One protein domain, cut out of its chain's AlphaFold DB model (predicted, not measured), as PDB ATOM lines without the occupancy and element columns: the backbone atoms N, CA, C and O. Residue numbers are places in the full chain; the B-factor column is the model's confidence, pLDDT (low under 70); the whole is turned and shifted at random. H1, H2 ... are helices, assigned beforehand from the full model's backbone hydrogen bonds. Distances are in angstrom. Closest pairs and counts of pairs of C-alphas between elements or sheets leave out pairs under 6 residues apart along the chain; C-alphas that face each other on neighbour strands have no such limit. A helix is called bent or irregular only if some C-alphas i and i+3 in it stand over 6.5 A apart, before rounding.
ATOM      1  N   LEU A   4     -28.034 -15.849  12.969       73.12
ATOM      2  CA  LEU A   4     -27.207 -15.019  13.858       73.12
ATOM      3  C   LEU A   4     -27.407 -13.505  13.664       73.12
ATOM      4  O   LEU A   4     -27.631 -12.788  14.628       73.12
ATOM      5  N   GLU A   5     -27.391 -13.032  12.418       72.50
ATOM      6  CA  GLU A   5     -27.574 -11.612  12.072       72.50
ATOM      7  C   GLU A   5     -28.947 -11.079  12.514       72.50
ATOM      8  O   GLU A   5     -29.068  -9.942  12.968       72.50
ATOM      9  N   ALA A   6     -29.991 -11.911  12.407       73.06
ATOM     10  CA  ALA A   6     -31.343 -11.549  12.822       73.06
ATOM     11  C   ALA A   6     -31.439 -11.455  14.349       73.06
ATOM     12  O   ALA A   6     -31.988 -10.485  14.868       73.06
ATOM     13  N   TRP A   7     -30.841 -12.409  15.068       73.06
ATOM     14  CA  TRP A   7     -30.756 -12.361  16.527       73.06
ATOM     15  C   TRP A   7     -29.966 -11.141  17.012       73.06
ATOM     16  O   TRP A   7     -30.446 -10.421  17.882       73.06
ATOM     17  N   LEU A   8     -28.813 -10.850  16.401       77.81
ATOM     18  CA  LEU A   8     -27.994  -9.674  16.717       77.81
ATOM     19  C   LEU A   8     -28.746  -8.362  16.463       77.81
ATOM     20  O   LEU A   8     -28.673  -7.442  17.277       77.81
ATOM     21  N   SER A   9     -29.524  -8.285  15.380       79.12
ATOM     22  CA  SER A   9     -30.370  -7.122  15.092       79.12
ATOM     23  C   SER A   9     -31.372  -6.844  16.216       79.12
ATOM     24  O   SER A   9     -31.605  -5.681  16.543       79.12
ATOM     25  N   LEU A  10     -31.935  -7.889  16.830       79.00
ATOM     26  CA  LEU A  10     -32.943  -7.780  17.889       79.00
ATOM     27  C   LEU A  10     -32.360  -7.437  19.270       79.00
ATOM     28  O   LEU A  10     -33.110  -7.024  20.156       79.00
ATOM     29  N   ILE A  11     -31.041  -7.529  19.459       82.19
ATOM     30  CA  ILE A  11     -30.390  -7.113  20.712       82.19
ATOM     31  C   ILE A  11     -30.514  -5.600  20.916       82.19
ATOM     32  O   ILE A  11     -30.776  -5.154  22.031       82.19
ATOM     33  N   GLY A  12     -30.396  -4.807  19.846       77.75
ATOM     34  CA  GLY A  12     -30.549  -3.348  19.894       77.75
ATOM     35  C   GLY A  12     -31.859  -2.880  20.553       77.75
ATOM     36  O   GLY A  12     -31.804  -2.201  21.578       77.75
ATOM     37  N   PRO A  13     -33.048  -3.248  20.035       76.88
ATOM     38  CA  PRO A  13     -34.326  -2.821  20.607       76.88
ATOM     39  C   PRO A  13     -34.554  -3.344  22.028       76.88
ATOM     40  O   PRO A  13     -35.126  -2.620  22.842       76.88
ATOM     41  N   ALA A  14     -34.077  -4.551  22.352       76.69
ATOM     42  CA  ALA A  14     -34.140  -5.080  23.714       76.69
ATOM     43  C   ALA A  14     -33.281  -4.251  24.686       76.69
ATOM     44  O   ALA A  14     -33.745  -3.876  25.763       76.69
ATOM     45  N   TYR A  15     -32.062  -3.890  24.275       79.25
ATOM     46  CA  TYR A  15     -31.181  -3.017  25.046       79.25
ATOM     47  C   TYR A  15     -31.794  -1.625  25.235       79.25
ATOM     48  O   TYR A  15     -31.857  -1.140  26.362       79.25
ATOM     49  N   PHE A  16     -32.325  -1.008  24.173       79.81
ATOM     50  CA  PHE A  16     -32.975   0.306  24.262       79.81
ATOM     51  C   PHE A  16     -34.191   0.307  25.194       79.81
ATOM     52  O   PHE A  16     -34.393   1.284  25.917       79.81
ATOM     53  N   ALA A  17     -34.976  -0.776  25.210       78.25
ATOM     54  CA  ALA A  17     -36.083  -0.938  26.150       78.25
ATOM     55  C   ALA A  17     -35.591  -0.981  27.605       78.25
ATOM     56  O   ALA A  17     -36.151  -0.286  28.454       78.25
ATOM     57  N   TYR A  18     -34.512  -1.723  27.876       75.62
ATOM     58  CA  TYR A  18     -33.902  -1.822  29.204       75.62
ATOM     59  C   TYR A  18     -33.410  -0.464  29.731       75.62
ATOM     60  O   TYR A  18     -33.746  -0.070  30.847       75.62
ATOM     61  N   ILE A  19     -32.690   0.307  28.911       80.88
ATOM     62  CA  ILE A  19     -32.186   1.639  29.299       80.88
ATOM     63  C   ILE A  19     -33.226   2.765  29.160       80.88
ATOM     64  O   ILE A  19     -32.889   3.936  29.329       80.88
ATOM     65  N   ARG A  20     -34.491   2.434  28.860       74.06
ATOM     66  CA  ARG A  20     -35.610   3.378  28.671       74.06
ATOM     67  C   ARG A  20     -35.361   4.458  27.606       74.06
ATOM     68  O   ARG A  20     -35.914   5.553  27.693       74.06
ATOM     69  N   ILE A  21     -34.578   4.142  26.573       73.00
ATOM     70  CA  ILE A  21     -34.389   5.033  25.425       73.00
ATOM     71  C   ILE A  21     -35.660   5.075  24.560       73.00
ATOM     72  O   ILE A  21     -36.419   4.108  24.443       73.00
ATOM     73  N   THR A  22     -35.893   6.245  23.971       70.06
ATOM     74  CA  THR A  22     -37.083   6.608  23.207       70.06
ATOM     75  C   THR A  22     -37.207   5.831  21.887       70.06
ATOM     76  O   THR A  22     -36.227   5.610  21.176       70.06
ATOM     77  N   VAL A  23     -38.451   5.522  21.503       68.81
ATOM     78  CA  VAL A  23     -38.868   4.886  20.234       68.81
ATOM     79  C   VAL A  23     -38.124   5.354  18.960       68.81
ATOM     80  O   VAL A  23     -37.795   4.485  18.153       68.81
ATOM     81  N   PRO A  24     -37.784   6.644  18.732       74.31
ATOM     82  CA  PRO A  24     -37.020   7.053  17.544       74.31
ATOM     83  C   PRO A  24     -35.680   6.325  17.358       74.31
ATOM     84  O   PRO A  24     -35.307   6.039  16.222       74.31
ATOM     85  N   PHE A  25     -34.979   5.948  18.430       75.81
ATOM     86  CA  PHE A  25     -33.717   5.203  18.315       75.81
ATOM     87  C   PHE A  25     -33.927   3.768  17.816       75.81
ATOM     88  O   PHE A  25     -33.109   3.254  17.055       75.81
ATOM     89  N   VAL A  26     -35.057   3.148  18.170       78.31
ATOM     90  CA  VAL A  26     -35.460   1.827  17.661       78.31
ATOM     91  C   VAL A  26     -35.706   1.886  16.154       78.31
ATOM     92  O   VAL A  26     -35.298   0.984  15.423       78.31
ATOM     93  N   VAL A  27     -36.322   2.970  15.677       78.19
ATOM     94  CA  VAL A  27     -36.578   3.191  14.248       78.19
ATOM     95  C   VAL A  27     -35.272   3.402  13.483       78.19
ATOM     96  O   VAL A  27     -35.057   2.760  12.457       78.19
ATOM     97  N   VAL A  28     -34.370   4.247  13.992       83.75
ATOM     98  CA  VAL A  28     -33.051   4.470  13.374       83.75
ATOM     99  C   VAL A  28     -32.254   3.166  13.301       83.75
ATOM    100  O   VAL A  28     -31.703   2.840  12.250       83.75
ATOM    101  N   TRP A  29     -32.248   2.380  14.378       84.00
ATOM    102  CA  TRP A  29     -31.594   1.074  14.404       84.00
ATOM    103  C   TRP A  29     -32.185   0.108  13.369       84.00
ATOM    104  O   TRP A  29     -31.444  -0.484  12.587       84.00
ATOM    105  N   ALA A  30     -33.516   0.020  13.284       84.75
ATOM    106  CA  ALA A  30     -34.205  -0.800  12.289       84.75
ATOM    107  C   ALA A  30     -33.843  -0.408  10.843       84.75
ATOM    108  O   ALA A  30     -33.634  -1.288  10.004       84.75
ATOM    109  N   ILE A  31     -33.712   0.892  10.555       85.56
ATOM    110  CA  ILE A  31     -33.280   1.393   9.239       85.56
ATOM    111  C   ILE A  31     -31.845   0.948   8.930       85.56
ATOM    112  O   ILE A  31     -31.578   0.475   7.823       85.56
ATOM    113  N   ILE A  32     -30.928   1.058   9.896       86.88
ATOM    114  CA  ILE A  32     -29.531   0.624   9.734       86.88
ATOM    115  C   ILE A  32     -29.472  -0.883   9.459       86.88
ATOM    116  O   ILE A  32     -28.821  -1.310   8.502       86.88
ATOM    117  N   CYS A  33     -30.194  -1.694  10.233       86.12
ATOM    118  CA  CYS A  33     -30.236  -3.144  10.044       86.12
ATOM    119  C   CYS A  33     -30.826  -3.536   8.681       86.12
ATOM    120  O   CYS A  33     -30.275  -4.403   7.998       86.12
ATOM    121  N   ALA A  34     -31.886  -2.856   8.234       85.88
ATOM    122  CA  ALA A  34     -32.461  -3.051   6.906       85.88
ATOM    123  C   ALA A  34     -31.459  -2.705   5.791       85.88
ATOM    124  O   ALA A  34     -31.294  -3.472   4.837       85.88
ATOM    125  N   ALA A  35     -30.743  -1.585   5.920       86.75
ATOM    126  CA  ALA A  35     -29.725  -1.168   4.960       86.75
ATOM    127  C   ALA A  35     -28.569  -2.179   4.875       86.75
ATOM    128  O   ALA A  35     -28.175  -2.572   3.772       86.75
ATOM    129  N   LEU A  36     -28.073  -2.653   6.022       86.06
ATOM    130  CA  LEU A  36     -27.028  -3.678   6.097       86.06
ATOM    131  C   LEU A  36     -27.493  -5.004   5.489       86.06
ATOM    132  O   LEU A  36     -26.763  -5.610   4.700       86.06
ATOM    133  N   TRP A  37     -28.727  -5.428   5.772       85.12
ATOM    134  CA  TRP A  37     -29.288  -6.646   5.194       85.12
ATOM    135  C   TRP A  37     -29.397  -6.549   3.667       85.12
ATOM    136  O   TRP A  37     -28.980  -7.467   2.956       85.12
ATOM    137  N   ILE A  38     -29.887  -5.425   3.139       84.81
ATOM    138  CA  ILE A  38     -29.985  -5.197   1.689       84.81
ATOM    139  C   ILE A  38     -28.594  -5.146   1.051       84.81
ATOM    140  O   ILE A  38     -28.389  -5.721  -0.020       84.81
ATOM    141  N   TRP A  39     -27.619  -4.518   1.710       83.81
ATOM    142  CA  TRP A  39     -26.231  -4.500   1.254       83.81
ATOM    143  C   TRP A  39     -25.608  -5.901   1.217       83.81
ATOM    144  O   TRP A  39     -24.871  -6.245   0.283       83.81
ATOM    145  N   ASN A  40     -25.904  -6.736   2.211       84.25
ATOM    146  CA  ASN A  40     -25.414  -8.109   2.268       84.25
ATOM    147  C   ASN A  40     -26.080  -9.007   1.207       84.25
ATOM    148  O   ASN A  40     -25.437  -9.870   0.612       84.25
ATOM    149  N   ASN A  41     -27.354  -8.756   0.898       81.12
ATOM    150  CA  ASN A  41     -28.145  -9.521  -0.072       81.12
ATOM    151  C   ASN A  41     -28.209  -8.878  -1.469       81.12
ATOM    152  O   ASN A  41     -29.046  -9.260  -2.290       81.12
ATOM    153  N   ARG A  42     -27.340  -7.902  -1.756       80.06
ATOM    154  CA  ARG A  42     -27.382  -7.115  -2.995       80.06
ATOM    155  C   ARG A  42     -27.286  -8.020  -4.239       80.06
ATOM    156  O   ARG A  42     -26.405  -8.883  -4.274       80.06
ATOM    157  N   PRO A  43     -28.103  -7.796  -5.292       77.94
ATOM    158  CA  PRO A  43     -28.100  -8.632  -6.499       77.94
ATOM    159  C   PRO A  43     -26.726  -8.747  -7.166       77.94
ATOM    160  O   PRO A  43     -26.381  -9.816  -7.657       77.94
ATOM    161  N   SER A  44     -25.909  -7.687  -7.099       75.75
ATOM    162  CA  SER A  44     -24.541  -7.666  -7.633       75.75
ATOM    163  C   SER A  44     -23.624  -8.717  -7.001       75.75
ATOM    164  O   SER A  44     -22.749  -9.236  -7.677       75.75
ATOM    165  N   LYS A  45     -23.828  -9.062  -5.720       79.12
ATOM    166  CA  LYS A  45     -23.068 -10.119  -5.026       79.12
ATOM    167  C   LYS A  45     -23.572 -11.523  -5.366       79.12
ATOM    168  O   LYS A  45     -22.874 -12.496  -5.120       79.12
ATOM    169  N   ARG A  46     -24.797 -11.633  -5.887       78.44
ATOM    170  CA  ARG A  46     -25.508 -12.902  -6.110       78.44
ATOM    171  C   ARG A  46     -25.769 -13.203  -7.586       78.44
ATOM    172  O   ARG A  46     -26.557 -14.092  -7.874       78.44
ATOM    173  N   GLN A  47     -25.158 -12.437  -8.496       77.50
ATOM    174  CA  GLN A  47     -25.390 -12.508  -9.947       77.50
ATOM    175  C   GLN A  47     -26.888 -12.453 -10.325       77.50
ATOM    176  O   GLN A  47     -27.323 -12.996 -11.336       77.50
ATOM    177  N   GLY A  48     -27.702 -11.806  -9.487       75.44
ATOM    178  CA  GLY A  48     -29.140 -11.688  -9.691       75.44
ATOM    179  C   GLY A  48     -29.475 -10.572 -10.676       75.44
ATOM    180  O   GLY A  48     -28.743  -9.585 -10.781       75.44
ATOM    181  N   ARG A  49     -30.622 -10.687 -11.357       79.62
ATOM    182  CA  ARG A  49     -31.110  -9.637 -12.262       79.62
ATOM    183  C   ARG A  49     -31.234  -8.304 -11.500       79.62
ATOM    184  O   ARG A  49     -31.860  -8.281 -10.433       79.62
ATOM    185  N   PRO A  50     -30.660  -7.199 -12.006       78.81
ATOM    186  CA  PRO A  50     -30.795  -5.899 -11.364       78.81
ATOM    187  C   PRO A  50     -32.269  -5.476 -11.338       78.81
ATOM    188  O   PRO A  50     -32.998  -5.645 -12.317       78.81
ATOM    189  N   ARG A  51     -32.717  -4.938 -10.199       82.25
ATOM    190  CA  ARG A  51     -34.037  -4.303 -10.085       82.25
ATOM    191  C   ARG A  51     -33.982  -2.904 -10.671       82.25
ATOM    192  O   ARG A  51     -32.964  -2.223 -10.567       82.25
ATOM    193  N   SER A  52     -35.107  -2.459 -11.224       87.12
ATOM    194  CA  SER A  52     -35.288  -1.049 -11.557       87.12
ATOM    195  C   SER A  52     -35.172  -0.189 -10.293       87.12
ATOM    196  O   SER A  52     -35.389  -0.660  -9.169       87.12
ATOM    197  N   TRP A  53     -34.820   1.085 -10.472       83.94
ATOM    198  CA  TRP A  53     -34.735   2.047  -9.374       83.94
ATOM    199  C   TRP A  53     -36.020   2.109  -8.520       83.94
ATOM    200  O   TRP A  53     -35.914   1.888  -7.311       83.94
ATOM    201  N   PRO A  54     -37.237   2.264  -9.092       87.25
ATOM    202  CA  PRO A  54     -38.459   2.313  -8.285       87.25
ATOM    203  C   PRO A  54     -38.747   0.995  -7.554       87.25
ATOM    204  O   PRO A  54     -39.144   1.011  -6.391       87.25
ATOM    205  N   ALA A  55     -38.473  -0.158  -8.176       84.88
ATOM    206  CA  ALA A  55     -38.633  -1.455  -7.516       84.88
ATOM    207  C   ALA A  55     -37.642  -1.645  -6.354       84.88
ATOM    208  O   ALA A  55     -37.961  -2.301  -5.364       84.88
ATOM    209  N   SER A  56     -36.440  -1.067  -6.455       83.62
ATOM    210  CA  SER A  56     -35.442  -1.097  -5.380       83.62
ATOM    211  C   SER A  56     -35.855  -0.228  -4.194       83.62
ATOM    212  O   SER A  56     -35.698  -0.664  -3.054       83.62
ATOM    213  N   VAL A  57     -36.427   0.955  -4.449       86.69
ATOM    214  CA  VAL A  57     -36.963   1.840  -3.402       86.69
ATOM    215  C   VAL A  57     -38.147   1.184  -2.696       86.69
ATOM    216  O   VAL A  57     -38.141   1.098  -1.471       86.69
ATOM    217  N   LEU A  58     -39.119   0.647  -3.441       89.31
ATOM    218  CA  LEU A  58     -40.273  -0.043  -2.851       89.31
ATOM    219  C   LEU A  58     -39.826  -1.223  -1.977       89.31
ATOM    220  O   LEU A  58     -40.267  -1.367  -0.840       89.31
ATOM    221  N   PHE A  59     -38.898  -2.037  -2.486       85.06
ATOM    222  CA  PHE A  59     -38.332  -3.150  -1.733       85.06
ATOM    223  C   PHE A  59     -37.632  -2.679  -0.452       85.06
ATOM    224  O   PHE A  59     -37.820  -3.284   0.600       85.06
ATOM    225  N   PHE A  60     -36.862  -1.588  -0.516       86.94
ATOM    226  CA  PHE A  60     -36.220  -0.997   0.658       86.94
ATOM    227  C   PHE A  60     -37.246  -0.547   1.702       86.94
ATOM    228  O   PHE A  60     -37.123  -0.921   2.867       86.94
ATOM    229  N   VAL A  61     -38.285   0.185   1.288       89.00
ATOM    230  CA  VAL A  61     -39.350   0.665   2.183       89.00
ATOM    231  C   VAL A  61     -40.053  -0.498   2.882       89.00
ATOM    232  O   VAL A  61     -40.235  -0.453   4.096       89.00
ATOM    233  N   VAL A  62     -40.393  -1.562   2.147       90.19
ATOM    234  CA  VAL A  62     -41.036  -2.754   2.724       90.19
ATOM    235  C   VAL A  62     -40.127  -3.430   3.752       90.19
ATOM    236  O   VAL A  62     -40.577  -3.751   4.849       90.19
ATOM    237  N   VAL A  63     -38.841  -3.614   3.437       86.88
ATOM    238  CA  VAL A  63     -37.885  -4.227   4.373       86.88
ATOM    239  C   VAL A  63     -37.731  -3.365   5.628       86.88
ATOM    240  O   VAL A  63     -37.802  -3.899   6.733       86.88
ATOM    241  N   VAL A  64     -37.577  -2.047   5.480       87.81
ATOM    242  CA  VAL A  64     -37.498  -1.115   6.616       87.81
ATOM    243  C   VAL A  64     -38.755  -1.199   7.476       87.81
ATOM    244  O   VAL A  64     -38.638  -1.324   8.692       87.81
ATOM    245  N   ALA A  65     -39.946  -1.193   6.872       86.19
ATOM    246  CA  ALA A  65     -41.206  -1.299   7.603       86.19
ATOM    247  C   ALA A  65     -41.293  -2.606   8.410       86.19
ATOM    248  O   ALA A  65     -41.653  -2.575   9.588       86.19
ATOM    249  N   CYS A  66     -40.890  -3.739   7.822       86.25
ATOM    250  CA  CYS A  66     -40.836  -5.022   8.525       86.25
ATOM    251  C   CYS A  66     -39.839  -5.006   9.691       86.25
ATOM    252  O   CYS A  66     -40.156  -5.497  10.776       86.25
ATOM    253  N   TYR A  67     -38.650  -4.425   9.495       85.44
ATOM    254  CA  TYR A  67     -37.664  -4.278  10.564       85.44
ATOM    255  C   TYR A  67     -38.211  -3.407  11.696       85.44
ATOM    256  O   TYR A  67     -38.160  -3.834  12.848       85.44
ATOM    257  N   VAL A  68     -38.793  -2.244  11.389       84.12
ATOM    258  CA  VAL A  68     -39.397  -1.354  12.392       84.12
ATOM    259  C   VAL A  68     -40.480  -2.092  13.174       84.12
ATOM    260  O   VAL A  68     -40.410  -2.115  14.397       84.12
ATOM    261  N   ALA A  69     -41.412  -2.766  12.495       85.81
ATOM    262  CA  ALA A  69     -42.476  -3.517  13.156       85.81
ATOM    263  C   ALA A  69     -41.921  -4.581  14.118       85.81
ATOM    264  O   ALA A  69     -42.288  -4.598  15.294       85.81
ATOM    265  N   ALA A  70     -40.986  -5.416  13.657       85.50
ATOM    266  CA  ALA A  70     -40.368  -6.446  14.493       85.50
ATOM    267  C   ALA A  70     -39.632  -5.846  15.705       85.50
ATOM    268  O   ALA A  70     -39.779  -6.322  16.830       85.50
ATOM    269  N   HIS A  71     -38.878  -4.767  15.493       84.44
ATOM    270  CA  HIS A  71     -38.105  -4.113  16.545       84.44
ATOM    271  C   HIS A  71     -39.005  -3.405  17.562       84.44
ATOM    272  O   HIS A  71     -38.728  -3.457  18.759       84.44
ATOM    273  N   THR A  72     -40.104  -2.791  17.119       84.75
ATOM    274  CA  THR A  72     -41.107  -2.188  18.004       84.75
ATOM    275  C   THR A  72     -41.826  -3.244  18.836       84.75
ATOM    276  O   THR A  72     -41.993  -3.035  20.035       84.75
ATOM    277  N   VAL A  73     -42.200  -4.388  18.250       86.81
ATOM    278  CA  VAL A  73     -42.810  -5.501  19.000       86.81
ATOM    279  C   VAL A  73     -41.870  -5.986  20.101       86.81
ATOM    280  O   VAL A  73     -42.293  -6.090  21.249       86.81
ATOM    281  N   VAL A  74     -40.589  -6.210  19.789       85.75
ATOM    282  CA  VAL A  74     -39.597  -6.629  20.795       85.75
ATOM    283  C   VAL A  74     -39.389  -5.557  21.862       85.75
ATOM    284  O   VAL A  74     -39.390  -5.876  23.048       85.75
ATOM    285  N   TYR A  75     -39.267  -4.289  21.467       83.00
ATOM    286  CA  TYR A  75     -39.132  -3.177  22.408       83.00
ATOM    287  C   TYR A  75     -40.306  -3.122  23.398       83.00
ATOM    288  O   TYR A  75     -40.098  -3.049  24.609       83.00
ATOM    289  N   LEU A  76     -41.544  -3.187  22.894       85.62
ATOM    290  CA  LEU A  76     -42.747  -3.149  23.725       85.62
ATOM    291  C   LEU A  76     -42.870  -4.394  24.604       85.62
ATOM    292  O   LEU A  76     -43.217  -4.261  25.774       85.62
ATOM    293  N   LEU A  77     -42.540  -5.574  24.075       86.88
ATOM    294  CA  LEU A  77     -42.552  -6.825  24.827       86.88
ATOM    295  C   LEU A  77     -41.583  -6.772  26.013       86.88
ATOM    296  O   LEU A  77     -41.983  -7.053  27.139       86.88
ATOM    297  N   VAL A  78     -40.333  -6.361  25.782       85.12
ATOM    298  CA  VAL A  78     -39.327  -6.229  26.850       85.12
ATOM    299  C   VAL A  78     -39.770  -5.196  27.878       85.12
ATOM    300  O   VAL A  78     -39.675  -5.443  29.077       85.12
ATOM    301  N   ARG A  79     -40.307  -4.059  27.427       83.50
ATOM    302  CA  ARG A  79     -40.806  -3.015  28.325       83.50
ATOM    303  C   ARG A  79     -41.980  -3.500  29.181       83.50
ATOM    304  O   ARG A  79     -42.027  -3.181  30.364       83.50
ATOM    305  N   TYR A  80     -42.900  -4.264  28.595       85.75
ATOM    306  CA  TYR A  80     -44.040  -4.849  29.298       85.75
ATOM    307  C   TYR A  80     -43.590  -5.878  30.341       85.75
ATOM    308  O   TYR A  80     -43.997  -5.799  31.494       85.75
ATOM    309  N   LEU A  81     -42.687  -6.790  29.969       85.88
ATOM    310  CA  LEU A  81     -42.139  -7.787  30.894       85.88
ATOM    311  C   LEU A  81     -41.336  -7.146  32.032       85.88
ATOM    312  O   LEU A  81     -41.478  -7.556  33.179       85.88
ATOM    313  N   ALA A  82     -40.541  -6.113  31.741       81.75
ATOM    314  CA  ALA A  82     -39.813  -5.367  32.765       81.75
ATOM    315  C   ALA A  82     -40.758  -4.661  33.752       81.75
ATOM    316  O   ALA A  82     -40.452  -4.585  34.937       81.75
ATOM    317  N   ALA A  83     -41.909  -4.170  33.279       76.12
ATOM    318  CA  ALA A  83     -42.923  -3.559  34.135       76.12
ATOM    319  C   ALA A  83     -43.670  -4.578  35.012       76.12
ATOM    320  O   ALA A  83     -44.098  -4.214  36.095       76.12
ATOM    321  N   LEU A  84     -43.818  -5.831  34.567       80.75
ATOM    322  CA  LEU A  84     -44.414  -6.910  35.369       80.75
ATOM    323  C   LEU A  84     -43.485  -7.443  36.471       80.75
ATOM    324  O   LEU A  84     -43.950  -8.131  37.374       80.75
ATOM    325  N   TRP A  85     -42.180  -7.194  36.359       67.06
ATOM    326  CA  TRP A  85     -41.172  -7.669  37.313       67.06
ATOM    327  C   TRP A  85     -40.932  -6.682  38.472       67.06
ATOM    328  O   TRP A  85     -40.356  -7.064  39.489       67.06
ATOM    329  N   LEU A  86     -41.346  -5.420  38.315       56.88
ATOM    330  CA  LEU A  86     -41.275  -4.356  39.327       56.88
ATOM    331  C   LEU A  86     -42.547  -4.316  40.177       56.88
ATOM    332  O   LEU A  86     -42.404  -4.033  41.387       56.88
TER     333      LEU A  86
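What this domain is: This is residues 4 to 86 of the 86 residues of an uncharacterized protein of Mesorhizobium sp. LSHC412B00 (UniProt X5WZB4). One long helix, H3, makes the length of a rod, and a helical hairpin of two shorter helices, H1 and H2, packs on one side of it, both helices crossing H3 at a slant. The long loop from H2 back to H3 lies toward one end of the rod, where residues 44 to 49 stick out. The printed part has 83 residues with three named helices in the order H1, H2, H3 and no named strand; the class is all helix. The whole is loose, with a radius of gyration of the C-alphas of 15.2 A, and spans 53 by 24 by 14 A.

Where its parts are: Find C-alpha 4 at (-27.207, -15.019, 13.858); from there H1, residues 4 to 18, runs 21.3 A from first to last C-alpha. H1 is neither bent nor irregular, but only just: C-alphas 9 and 12 are 6.1 A apart. Next look at C-alpha 23, at (-38.868, 4.886, 20.234), where H2 begins; it holds residues 23 to 40 and is 25.9 A long. Then go on to Trp 53, the first residue of H3, which runs through residues 53 to 85 over 48.1 A and ends with C-alpha 85 at (-41.172, -7.669, 37.313).

How they stand to each other: Start with H1 and H2, a hairpin: they touch, opposite ways at a shallow tilt of 10 degrees. Their closest C-alphas are those of Pro 13 and Val 26, 5.6 A apart, and H2 touches H1 with residues 25 to 33 alone. Look again at Pro 13 to see where H1 and H3 touch: its C-alpha and that of Tyr 75 are the closest C-alphas of the two helices, 5.1 A apart. H1 and H3 run the same way at a steep tilt of 50 degrees, and H3 touches H1 with residues 71 to 82 alone. H2 and H3 touch at a steep tilt of 46 degrees, opposite ways; their closest C-alphas, those of Ala 30 and Tyr 67, are 5.2 A apart. Here H3 takes part with residues 60 to 75 alone. In the backbone, every O i to N i+4 pair of H2 and H3 is within hydrogen-bond range; in H1, 9 of 11 are.

The domain as a whole: The C-alphas of Arg 49 and Leu 86 are the two farthest apart, at 52.8 A. The printed part has no cut and ends at the chain's last residue, 86. The link from H1 to H2 is tight, with 4 residues, and the link from H2 to H3 is long, with 12; within it, residues 44 to 49 stand free. The mean pLDDT of the printed part is 81.2, and the model's confidence is low, under 70, at residue 23 and residues 85 to 86.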